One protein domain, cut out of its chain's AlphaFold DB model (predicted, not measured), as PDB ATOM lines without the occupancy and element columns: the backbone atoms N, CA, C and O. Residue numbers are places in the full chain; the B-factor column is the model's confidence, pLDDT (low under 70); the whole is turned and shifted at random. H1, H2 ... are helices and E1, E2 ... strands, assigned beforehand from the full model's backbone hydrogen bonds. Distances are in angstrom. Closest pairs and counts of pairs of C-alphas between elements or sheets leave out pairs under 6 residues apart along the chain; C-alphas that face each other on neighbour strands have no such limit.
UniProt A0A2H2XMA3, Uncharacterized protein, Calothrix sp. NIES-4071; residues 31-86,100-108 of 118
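Overview. This is residues 31 to 86 and 100 to 108 of the 118 residues of an uncharacterized protein of Calothrix sp. NIES-4071 (UniProt A0A2H2XMA3). Two strand ladders, the hairpin E3 and E4 and the longer sheet E1, E2 and E5, form the arms of a wide, open V that meets at residues 64 to 66. The one helix, H1, lies between the arms of the V, its residues 32 to 36 packed on the hairpin E3 and E4, mostly on E4, while H1 stays apart from E2 and E5. The 65 printed residues hold H1, E1, E2, E3, E4 and E5 in chain order, of mixed class; both sheets are antiparallel, the larger in the order E1, E2, E5. The whole is extended, a rod of 58 by 23 by 17 A with a radius of gyration of the C-alphas of 17.8 A.

Arrangement. In H1, residues 32 to 40, every O i to N i+4 pair is within hydrogen-bond range. E1, residues 45 to 48, and E2, residues 53 to 63, form a hairpin at 146 degrees, with N 48 and O 53 2.8 A apart. H1 and E2 are apart. E3, residues 67 to 72, and E4, residues 78 to 83, form a hairpin at 156 degrees, with N 69 and O 81 2.8 A apart. The closest C-alphas of H1 and E4 are those of Phe 32 and Lys 81, 4.7 A. E5, residues 100 to 106, is antiparallel to the inner strand E2 at 160 degrees, with N 61 and O 101 3.0 A apart. H1 is only just not on this twisted sheet, with 4 pairs of C-alphas within 10 A.

Along the chain. H1 begins at C-alpha 32 (-40.019, 16.280, -94.947) and is 12.4 A long. E1 measures 10.0 A, E2 30.3 A, E3 17.0 A and E4 17.1 A. E5, 19.8 A, ends at C-alpha 106 (-28.654, 4.542, -66.644).

Size, cuts and confidence. The C-alphas of Phe 51 and Asp 74 are farthest apart, 58.0 A. Residues 87 to 99 are not printed, a gap of 18.3 A between C-alphas 86 and 100. The links printed whole are tight. Residues 86, 100 and 107 to 108 have pLDDT under 70.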
ATOM      1  N   PRO A  31     -37.662  19.427 -97.606       89.12
ATOM      2  CA  PRO A  31     -38.065  18.030 -97.739       89.12
ATOM      3  C   PRO A  31     -38.398  17.437 -96.366       89.12
ATOM      4  O   PRO A  31     -37.639  17.614 -95.413       89.12
ATOM      5  N   PHE A  32     -39.524  16.734 -96.250       87.06
ATOM      6  CA  PHE A  32     -40.019  16.280 -94.947       87.06
ATOM      7  C   PHE A  32     -39.004  15.396 -94.203       87.06
ATOM      8  O   PHE A  32     -38.865  15.494 -92.989       87.06
ATOM      9  N   SER A  33     -38.211  14.609 -94.934       87.75
ATOM     10  CA  SER A  33     -37.099  13.831 -94.377       87.75
ATOM     11  C   SER A  33     -36.052  14.690 -93.662       87.75
ATOM     12  O   SER A  33     -35.553  14.296 -92.613       87.75
ATOM     13  N   GLN A  34     -35.743  15.879 -94.182       87.25
ATOM     14  CA  GLN A  34     -34.803  16.801 -93.543       87.25
ATOM     15  C   GLN A  34     -35.372  17.368 -92.243       87.25
ATOM     16  O   GLN A  34     -34.632  17.500 -91.273       87.25
ATOM     17  N   VAL A  35     -36.679  17.640 -92.195       85.62
ATOM     18  CA  VAL A  35     -37.359  18.072 -90.963       85.62
ATOM     19  C   VAL A  35     -37.273  16.983 -89.894       85.62
ATOM     20  O   VAL A  35     -36.923  17.268 -88.754       85.62
ATOM     21  N   ILE A  36     -37.543  15.725 -90.258       84.94
ATOM     22  CA  ILE A  36     -37.434  14.595 -89.326       84.94
ATOM     23  C   ILE A  36     -35.999  14.420 -88.836       84.94
ATOM     24  O   ILE A  36     -35.796  14.258 -87.637       84.94
ATOM     25  N   ASN A  37     -35.009  14.518 -89.724       87.44
ATOM     26  CA  ASN A  37     -33.607  14.424 -89.328       87.44
ATOM     27  C   ASN A  37     -33.233  15.518 -88.327       87.44
ATOM     28  O   ASN A  37     -32.634  15.208 -87.314       87.44
ATOM     29  N   GLN A  38     -33.656  16.766 -88.539       84.06
ATOM     30  CA  GLN A  38     -33.397  17.848 -87.580       84.06
ATOM     31  C   GLN A  38     -34.036  17.608 -86.204       84.06
ATOM     32  O   GLN A  38     -33.501  18.059 -85.198       84.06
ATOM     33  N   LEU A  39     -35.175  16.913 -86.145       80.69
ATOM     34  CA  LEU A  39     -35.836  16.562 -84.883       80.69
ATOM     35  C   LEU A  39     -35.235  15.321 -84.210       80.69
ATOM     36  O   LEU A  39     -35.385  15.155 -83.002       80.69
ATOM     37  N   ALA A  40     -34.601  14.446 -84.988       82.19
ATOM     38  CA  ALA A  40     -34.031  13.183 -84.532       82.19
ATOM     39  C   ALA A  40     -32.499  13.216 -84.387       82.19
ATOM     40  O   ALA A  40     -31.917  12.212 -83.984       82.19
ATOM     41  N   ASP A  41     -31.854  14.340 -84.701       82.88
ATOM     42  CA  ASP A  41     -30.408  14.523 -84.579       82.88
ATOM     43  C   ASP A  41     -30.033  14.818 -83.120       82.88
ATOM     44  O   ASP A  41     -29.978  15.968 -82.679       82.88
ATOM     45  N   TYR A  42     -29.856  13.755 -82.336       76.06
ATOM     46  CA  TYR A  42     -29.391  13.820 -80.952       76.06
ATOM     47  C   TYR A  42     -28.373  12.717 -80.659       76.06
ATOM     48  O   TYR A  42     -28.441  11.607 -81.189       76.06
ATOM     49  N   GLU A  43     -27.430  13.019 -79.768       75.06
ATOM     50  CA  GLU A  43     -26.463  12.039 -79.282       75.06
ATOM     51  C   GLU A  43     -27.166  11.040 -78.353       75.06
ATOM     52  O   GLU A  43     -27.673  11.395 -77.289       75.06
ATOM     53  N   MET A  44     -27.221   9.770 -78.765       70.00
ATOM     54  CA  MET A  44     -27.863   8.700 -77.987       70.00
ATOM     55  C   MET A  44     -27.050   8.257 -76.761       70.00
ATOM     56  O   MET A  44     -27.604   7.599 -75.880       70.00
ATOM     57  N   TYR A  45     -25.757   8.590 -76.708       73.00
ATOM     58  CA  TYR A  45     -24.817   8.086 -75.712       73.00
ATOM     59  C   TYR A  45     -23.903   9.202 -75.215       73.00
ATOM     60  O   TYR A  45     -23.189   9.817 -76.006       73.00
ATOM     61  N   ILE A  46     -23.911   9.430 -73.905       76.94
ATOM     62  CA  ILE A  46     -22.992  10.347 -73.234       76.94
ATOM     63  C   ILE A  46     -22.199   9.532 -72.215       76.94
ATOM     64  O   ILE A  46     -22.776   8.913 -71.318       76.94
ATOM     65  N   GLU A  47     -20.876   9.530 -72.363       77.56
ATOM     66  CA  GLU A  47     -19.952   8.876 -71.439       77.56
ATOM     67  C   GLU A  47     -19.320   9.914 -70.513       77.56
ATOM     68  O   GLU A  47     -18.817  10.942 -70.970       77.56
ATOM     69  N   ASP A  48     -19.323   9.638 -69.212       75.25
ATOM     70  CA  ASP A  48     -18.491  10.343 -68.248       75.25
ATOM     71  C   ASP A  48     -17.183   9.555 -68.051       75.25
ATOM     72  O   ASP A  48     -17.160   8.564 -67.304       75.25
ATOM     73  N   PRO A  49     -16.074   9.986 -68.679       70.62
ATOM     74  CA  PRO A  49     -14.804   9.276 -68.597       70.62
ATOM     75  C   PRO A  49     -14.170   9.338 -67.199       70.62
ATOM     76  O   PRO A  49     -13.243   8.580 -66.920       70.62
ATOM     77  N   VAL A  50     -14.628  10.230 -66.312       75.81
ATOM     78  CA  VAL A  50     -14.079  10.396 -64.957       75.81
ATOM     79  C   VAL A  50     -14.659   9.358 -64.000       75.81
ATOM     80  O   VAL A  50     -13.938   8.836 -63.150       75.81
ATOM     81  N   PHE A  51     -15.946   9.038 -64.143       73.69
ATOM     82  CA  PHE A  51     -16.646   8.108 -63.252       73.69
ATOM     83  C   PHE A  51     -17.005   6.767 -63.906       73.69
ATOM     84  O   PHE A  51     -17.555   5.903 -63.223       73.69
ATOM     85  N   GLY A  52     -16.691   6.577 -65.194       74.12
ATOM     86  CA  GLY A  52     -17.011   5.355 -65.940       74.12
ATOM     87  C   GLY A  52     -18.516   5.113 -66.056       74.12
ATOM     88  O   GLY A  52     -18.961   3.968 -66.075       74.12
ATOM     89  N   GLN A  53     -19.304   6.191 -66.046       74.06
ATOM     90  CA  GLN A  53     -20.760   6.134 -66.115       74.06
ATOM     91  C   GLN A  53     -21.209   6.461 -67.530       74.06
ATOM     92  O   GLN A  53     -20.711   7.402 -68.144       74.06
ATOM     93  N   SER A  54     -22.185   5.707 -68.021       75.94
ATOM     94  CA  SER A  54     -22.812   5.964 -69.308       75.94
ATOM     95  C   SER A  54     -24.287   6.268 -69.139       75.94
ATOM     96  O   SER A  54     -25.003   5.590 -68.394       75.94
ATOM     97  N   LEU A  55     -24.735   7.286 -69.858       75.62
ATOM     98  CA  LEU A  55     -26.113   7.731 -69.868       75.62
ATOM     99  C   LEU A  55     -26.639   7.586 -71.293       75.62
ATOM    100  O   LEU A  55     -26.038   8.101 -72.240       75.62
ATOM    101  N   SER A  56     -27.728   6.834 -71.442       79.88
ATOM    102  CA  SER A  56     -28.321   6.523 -72.738       79.88
ATOM    103  C   SER A  56     -29.755   7.042 -72.813       79.88
ATOM    104  O   SER A  56     -30.539   6.976 -71.858       79.88
ATOM    105  N   VAL A  57     -30.097   7.618 -73.964       76.56
ATOM    106  CA  VAL A  57     -31.472   8.026 -74.258       76.56
ATOM    107  C   VAL A  57     -32.194   6.830 -74.858       76.56
ATOM    108  O   VAL A  57     -31.922   6.441 -75.990       76.56
ATOM    109  N   GLU A  58     -33.120   6.244 -74.102       79.81
ATOM    110  CA  GLU A  58     -33.875   5.073 -74.559       79.81
ATOM    111  C   GLU A  58     -34.944   5.464 -75.585       79.81
ATOM    112  O   GLU A  58     -35.135   4.790 -76.597       79.81
ATOM    113  N   SER A  59     -35.667   6.558 -75.330       79.31
ATOM    114  CA  SER A  59     -36.659   7.064 -76.275       79.31
ATOM    115  C   SER A  59     -36.967   8.545 -76.081       79.31
ATOM    116  O   SER A  59     -37.014   9.070 -74.961       79.31
ATOM    117  N   ILE A  60     -37.244   9.211 -77.203       77.38
ATOM    118  CA  ILE A  60     -37.789  10.566 -77.242       77.38
ATOM    119  C   ILE A  60     -39.131  10.510 -77.961       77.38
ATOM    120  O   ILE A  60     -39.217  10.088 -79.115       77.38
ATOM    121  N   LYS A  61     -40.190  10.961 -77.283       80.75
ATOM    122  CA  LYS A  61     -41.500  11.166 -77.898       80.75
ATOM    123  C   LYS A  61     -41.789  12.658 -77.999       80.75
ATOM    124  O   LYS A  61     -41.812  13.361 -76.984       80.75
ATOM    125  N   ILE A  62     -42.067  13.111 -79.218       75.00
ATOM    126  CA  ILE A  62     -42.388  14.505 -79.510       75.00
ATOM    127  C   ILE A  62     -43.786  14.583 -80.114       75.00
ATOM    128  O   ILE A  62     -44.037  14.023 -81.176       75.00
ATOM    129  N   ASP A  63     -44.679  15.301 -79.436       80.94
ATOM    130  CA  ASP A  63     -46.003  15.635 -79.949       80.94
ATOM    131  C   ASP A  63     -46.000  17.134 -80.312       80.94
ATOM    132  O   ASP A  63     -46.051  18.003 -79.429       80.94
ATOM    133  N   MET A  64     -45.896  17.445 -81.611       76.12
ATOM    134  CA  MET A  64     -45.888  18.819 -82.131       76.12
ATOM    135  C   MET A  64     -46.743  18.987 -83.395       76.12
ATOM    136  O   MET A  64     -46.823  18.058 -84.201       76.12
ATOM    137  N   PRO A  65     -47.360  20.165 -83.607       76.94
ATOM    138  CA  PRO A  65     -47.940  20.498 -84.901       76.94
ATOM    139  C   PRO A  65     -46.826  20.734 -85.925       76.94
ATOM    140  O   PRO A  65     -45.825  21.376 -85.616       76.94
ATOM    141  N   VAL A  66     -47.019  20.241 -87.147       78.62
ATOM    142  CA  VAL A  66     -46.107  20.452 -88.280       78.62
ATOM    143  C   VAL A  66     -46.880  21.005 -89.469       78.62
ATOM    144  O   VAL A  66     -48.045  20.661 -89.680       78.62
ATOM    145  N   GLU A  67     -46.232  21.856 -90.256       83.38
ATOM    146  CA  GLU A  67     -46.775  22.310 -91.535       83.38
ATOM    147  C   GLU A  67     -46.300  21.354 -92.628       83.38
ATOM    148  O   GLU A  67     -45.104  21.082 -92.726       83.38
ATOM    149  N   ILE A  68     -47.224  20.819 -93.433       85.94
ATOM    150  CA  ILE A  68     -46.918  19.878 -94.519       85.94
ATOM    151  C   ILE A  68     -47.514  20.410 -95.820       85.94
ATOM    152  O   ILE A  68     -48.684  20.789 -95.876       85.94
ATOM    153  N   ARG A  69     -46.712  20.396 -96.885       87.19
ATOM    154  CA  ARG A  69     -47.141  20.672 -98.255       87.19
ATOM    155  C   ARG A  69     -46.797  19.486 -99.143       87.19
ATOM    156  O   ARG A  69     -45.670  18.995 -99.130       87.19
ATOM    157  N   VAL A  70     -47.769  19.073 -99.945       89.19
ATOM    158  CA  VAL A  70     -47.579  18.094-101.015       89.19
ATOM    159  C   VAL A  70     -47.301  18.855-102.308       89.19
ATOM    160  O   VAL A  70     -48.025  19.795-102.639       89.19
ATOM    161  N   SER A  71     -46.249  18.476-103.023       84.56
ATOM    162  CA  SER A  71     -45.932  18.985-104.359       84.56
ATOM    163  C   SER A  71     -45.766  17.829-105.334       84.56
ATOM    164  O   SER A  71     -45.304  16.764-104.937       84.56
ATOM    165  N   PHE A  72     -46.113  18.070-106.593       85.94
ATOM    166  CA  PHE A  72     -45.900  17.137-107.693       85.94
ATOM    167  C   PHE A  72     -44.812  17.702-108.603       85.94
ATOM    168  O   PHE A  72     -44.773  18.921-108.800       85.94
ATOM    169  N   ASP A  73     -43.924  16.852-109.104       79.81
ATOM    170  CA  ASP A  73     -42.957  17.242-110.131       79.81
ATOM    171  C   ASP A  73     -43.529  17.066-111.553       79.81
ATOM    172  O   ASP A  73     -44.635  16.553-111.742       79.81
ATOM    173  N   ASP A  74     -42.767  17.496-112.561       80.38
ATOM    174  CA  ASP A  74     -43.161  17.411-113.976       80.38
ATOM    175  C   ASP A  74     -43.279  15.959-114.491       80.38
ATOM    176  O   ASP A  74     -43.851  15.722-115.556       80.38
ATOM    177  N   ASN A  75     -42.766  14.983-113.735       83.56
ATOM    178  CA  ASN A  75     -42.858  13.552-114.024       83.56
ATOM    179  C   ASN A  75     -44.025  12.876-113.277       83.56
ATOM    180  O   ASN A  75     -44.257  11.680-113.459       83.56
ATOM    181  N   GLY A  76     -44.769  13.624-112.453       81.25
ATOM    182  CA  GLY A  76     -45.859  13.117-111.624       81.25
ATOM    183  C   GLY A  76     -45.413  12.484-110.301       81.25
ATOM    184  O   GLY A  76     -46.236  11.866-109.622       81.25
ATOM    185  N   GLU A  77     -44.148  12.626-109.903       85.75
ATOM    186  CA  GLU A  77     -43.659  12.173-108.603       85.75
ATOM    187  C   GLU A  77     -44.158  13.076-107.473       85.75
ATOM    188  O   GLU A  77     -44.229  14.302-107.589       85.75
ATOM    189  N   VAL A  78     -44.491  12.452-106.342       86.94
ATOM    190  CA  VAL A  78     -45.008  13.139-105.157       86.94
ATOM    191  C   VAL A  78     -43.866  13.446-104.197       86.94
ATOM    192  O   VAL A  78     -43.212  12.540-103.682       86.94
ATOM    193  N   ALA A  79     -43.686  14.722-103.874       86.38
ATOM    194  CA  ALA A  79     -42.749  15.185-102.863       86.38
ATOM    195  C   ALA A  79     -43.487  15.803-101.669       86.38
ATOM    196  O   ALA A  79     -44.361  16.661-101.821       86.38
ATOM    197  N   LEU A  80     -43.092  15.388-100.464       89.69
ATOM    198  CA  LEU A  80     -43.537  15.992 -99.212       89.69
ATOM    199  C   LEU A  80     -42.513  17.016 -98.738       89.69
ATOM    200  O   LEU A  80     -41.334  16.700 -98.553       89.69
ATOM    201  N   LYS A  81     -42.986  18.229 -98.475       89.19
ATOM    202  CA  LYS A  81     -42.221  19.272 -97.800       89.19
ATOM    203  C   LYS A  81     -42.877  19.620 -96.475       89.19
ATOM    204  O   LYS A  81     -44.094  19.511 -96.342       89.19
ATOM    205  N   GLY A  82     -42.096  20.076 -95.511       86.38
ATOM    206  CA  GLY A  82     -42.632  20.578 -94.262       86.38
ATOM    207  C   GLY A  82     -41.701  21.528 -93.537       86.38
ATOM    208  O   GLY A  82     -40.575  21.788 -93.964       86.38
ATOM    209  N   SER A  83     -42.195  22.051 -92.426       83.88
ATOM    210  CA  SER A  83     -41.422  22.874 -91.506       83.88
ATOM    211  C   SER A  83     -41.952  22.741 -90.085       83.88
ATOM    212  O   SER A  83     -43.078  22.288 -89.845       83.88
ATOM    213  N   ALA A  84     -41.134  23.205 -89.140       73.75
ATOM    214  CA  ALA A  84     -41.608  23.571 -87.814       73.75
ATOM    215  C   ALA A  84     -42.773  24.581 -87.927       73.75
ATOM    216  O   ALA A  84     -42.854  25.311 -88.925       73.75
ATOM    217  N   PRO A  85     -43.674  24.637 -86.933       72.38
ATOM    218  CA  PRO A  85     -44.822  25.534 -86.967       72.38
ATOM    219  C   PRO A  85     -44.352  26.993 -87.047       72.38
ATOM    220  O   PRO A  85     -43.608  27.470 -86.189       72.38
ATOM    221  N   THR A  86     -44.779  27.706 -88.089       65.25
ATOM    222  CA  THR A  86     -44.354  29.089 -88.375       65.25
ATOM    223  C   THR A  86     -45.333  30.133 -87.843       65.25
ATOM    224  O   THR A  86     -45.029  31.327 -87.799       65.25
ATOM    225  N   ILE A 100     -42.941  17.555 -75.084       67.19
ATOM    226  CA  ILE A 100     -41.789  16.658 -75.199       67.19
ATOM    227  C   ILE A 100     -41.791  15.739 -73.979       67.19
ATOM    228  O   ILE A 100     -41.881  16.211 -72.844       67.19
ATOM    229  N   LYS A 101     -41.706  14.424 -74.204       71.56
ATOM    230  CA  LYS A 101     -41.484  13.427 -73.152       71.56
ATOM    231  C   LYS A 101     -40.185  12.683 -73.453       71.56
ATOM    232  O   LYS A 101     -40.050  12.099 -74.524       71.56
ATOM    233  N   ILE A 102     -39.263  12.703 -72.493       72.06
ATOM    234  CA  ILE A 102     -37.950  12.056 -72.585       72.06
ATOM    235  C   ILE A 102     -37.884  10.972 -71.513       72.06
ATOM    236  O   ILE A 102     -38.207  11.240 -70.353       72.06
ATOM    237  N   GLN A 103     -37.482   9.763 -71.901       74.12
ATOM    238  CA  GLN A 103     -37.160   8.679 -70.979       74.12
ATOM    239  C   GLN A 103     -35.647   8.447 -70.998       74.12
ATOM    240  O   GLN A 103     -35.067   8.195 -72.053       74.12
ATOM    241  N   ILE A 104     -35.025   8.573 -69.825       75.00
ATOM    242  CA  ILE A 104     -33.578   8.453 -69.623       75.00
ATOM    243  C   ILE A 104     -33.315   7.207 -68.784       75.00
ATOM    244  O   ILE A 104     -33.940   7.044 -67.732       75.00
ATOM    245  N   CYS A 105     -32.370   6.382 -69.222       71.62
ATOM    246  CA  CYS A 105     -31.938   5.184 -68.514       71.62
ATOM    247  C   CYS A 105     -30.438   5.261 -68.194       71.62
ATOM    248  O   CYS A 105     -29.661   5.901 -68.903       71.62
ATOM    249  N   GLN A 106     -30.045   4.645 -67.079       73.00
ATOM    250  CA  GLN A 106     -28.654   4.542 -66.644       73.00
ATOM    251  C   GLN A 106     -28.231   3.076 -66.698       73.00
ATOM    252  O   GLN A 106     -28.839   2.230 -66.035       73.00
ATOM    253  N   ASP A 107     -27.169   2.788 -67.443       67.06
ATOM    254  CA  ASP A 107     -26.620   1.440 -67.541       67.06
ATOM    255  C   ASP A 107     -25.671   1.175 -66.365       67.06
ATOM    256  O   ASP A 107     -24.496   1.540 -66.376       67.06
ATOM    257  N   ASN A 108     -26.175   0.515 -65.319       58.22
ATOM    258  CA  ASN A 108     -25.354   0.074 -64.189       58.22
ATOM    259  C   ASN A 108     -24.628  -1.234 -64.535       58.22
ATOM    260  O   ASN A 108     -25.015  -2.317 -64.082       58.22
TER     261      ASN A 108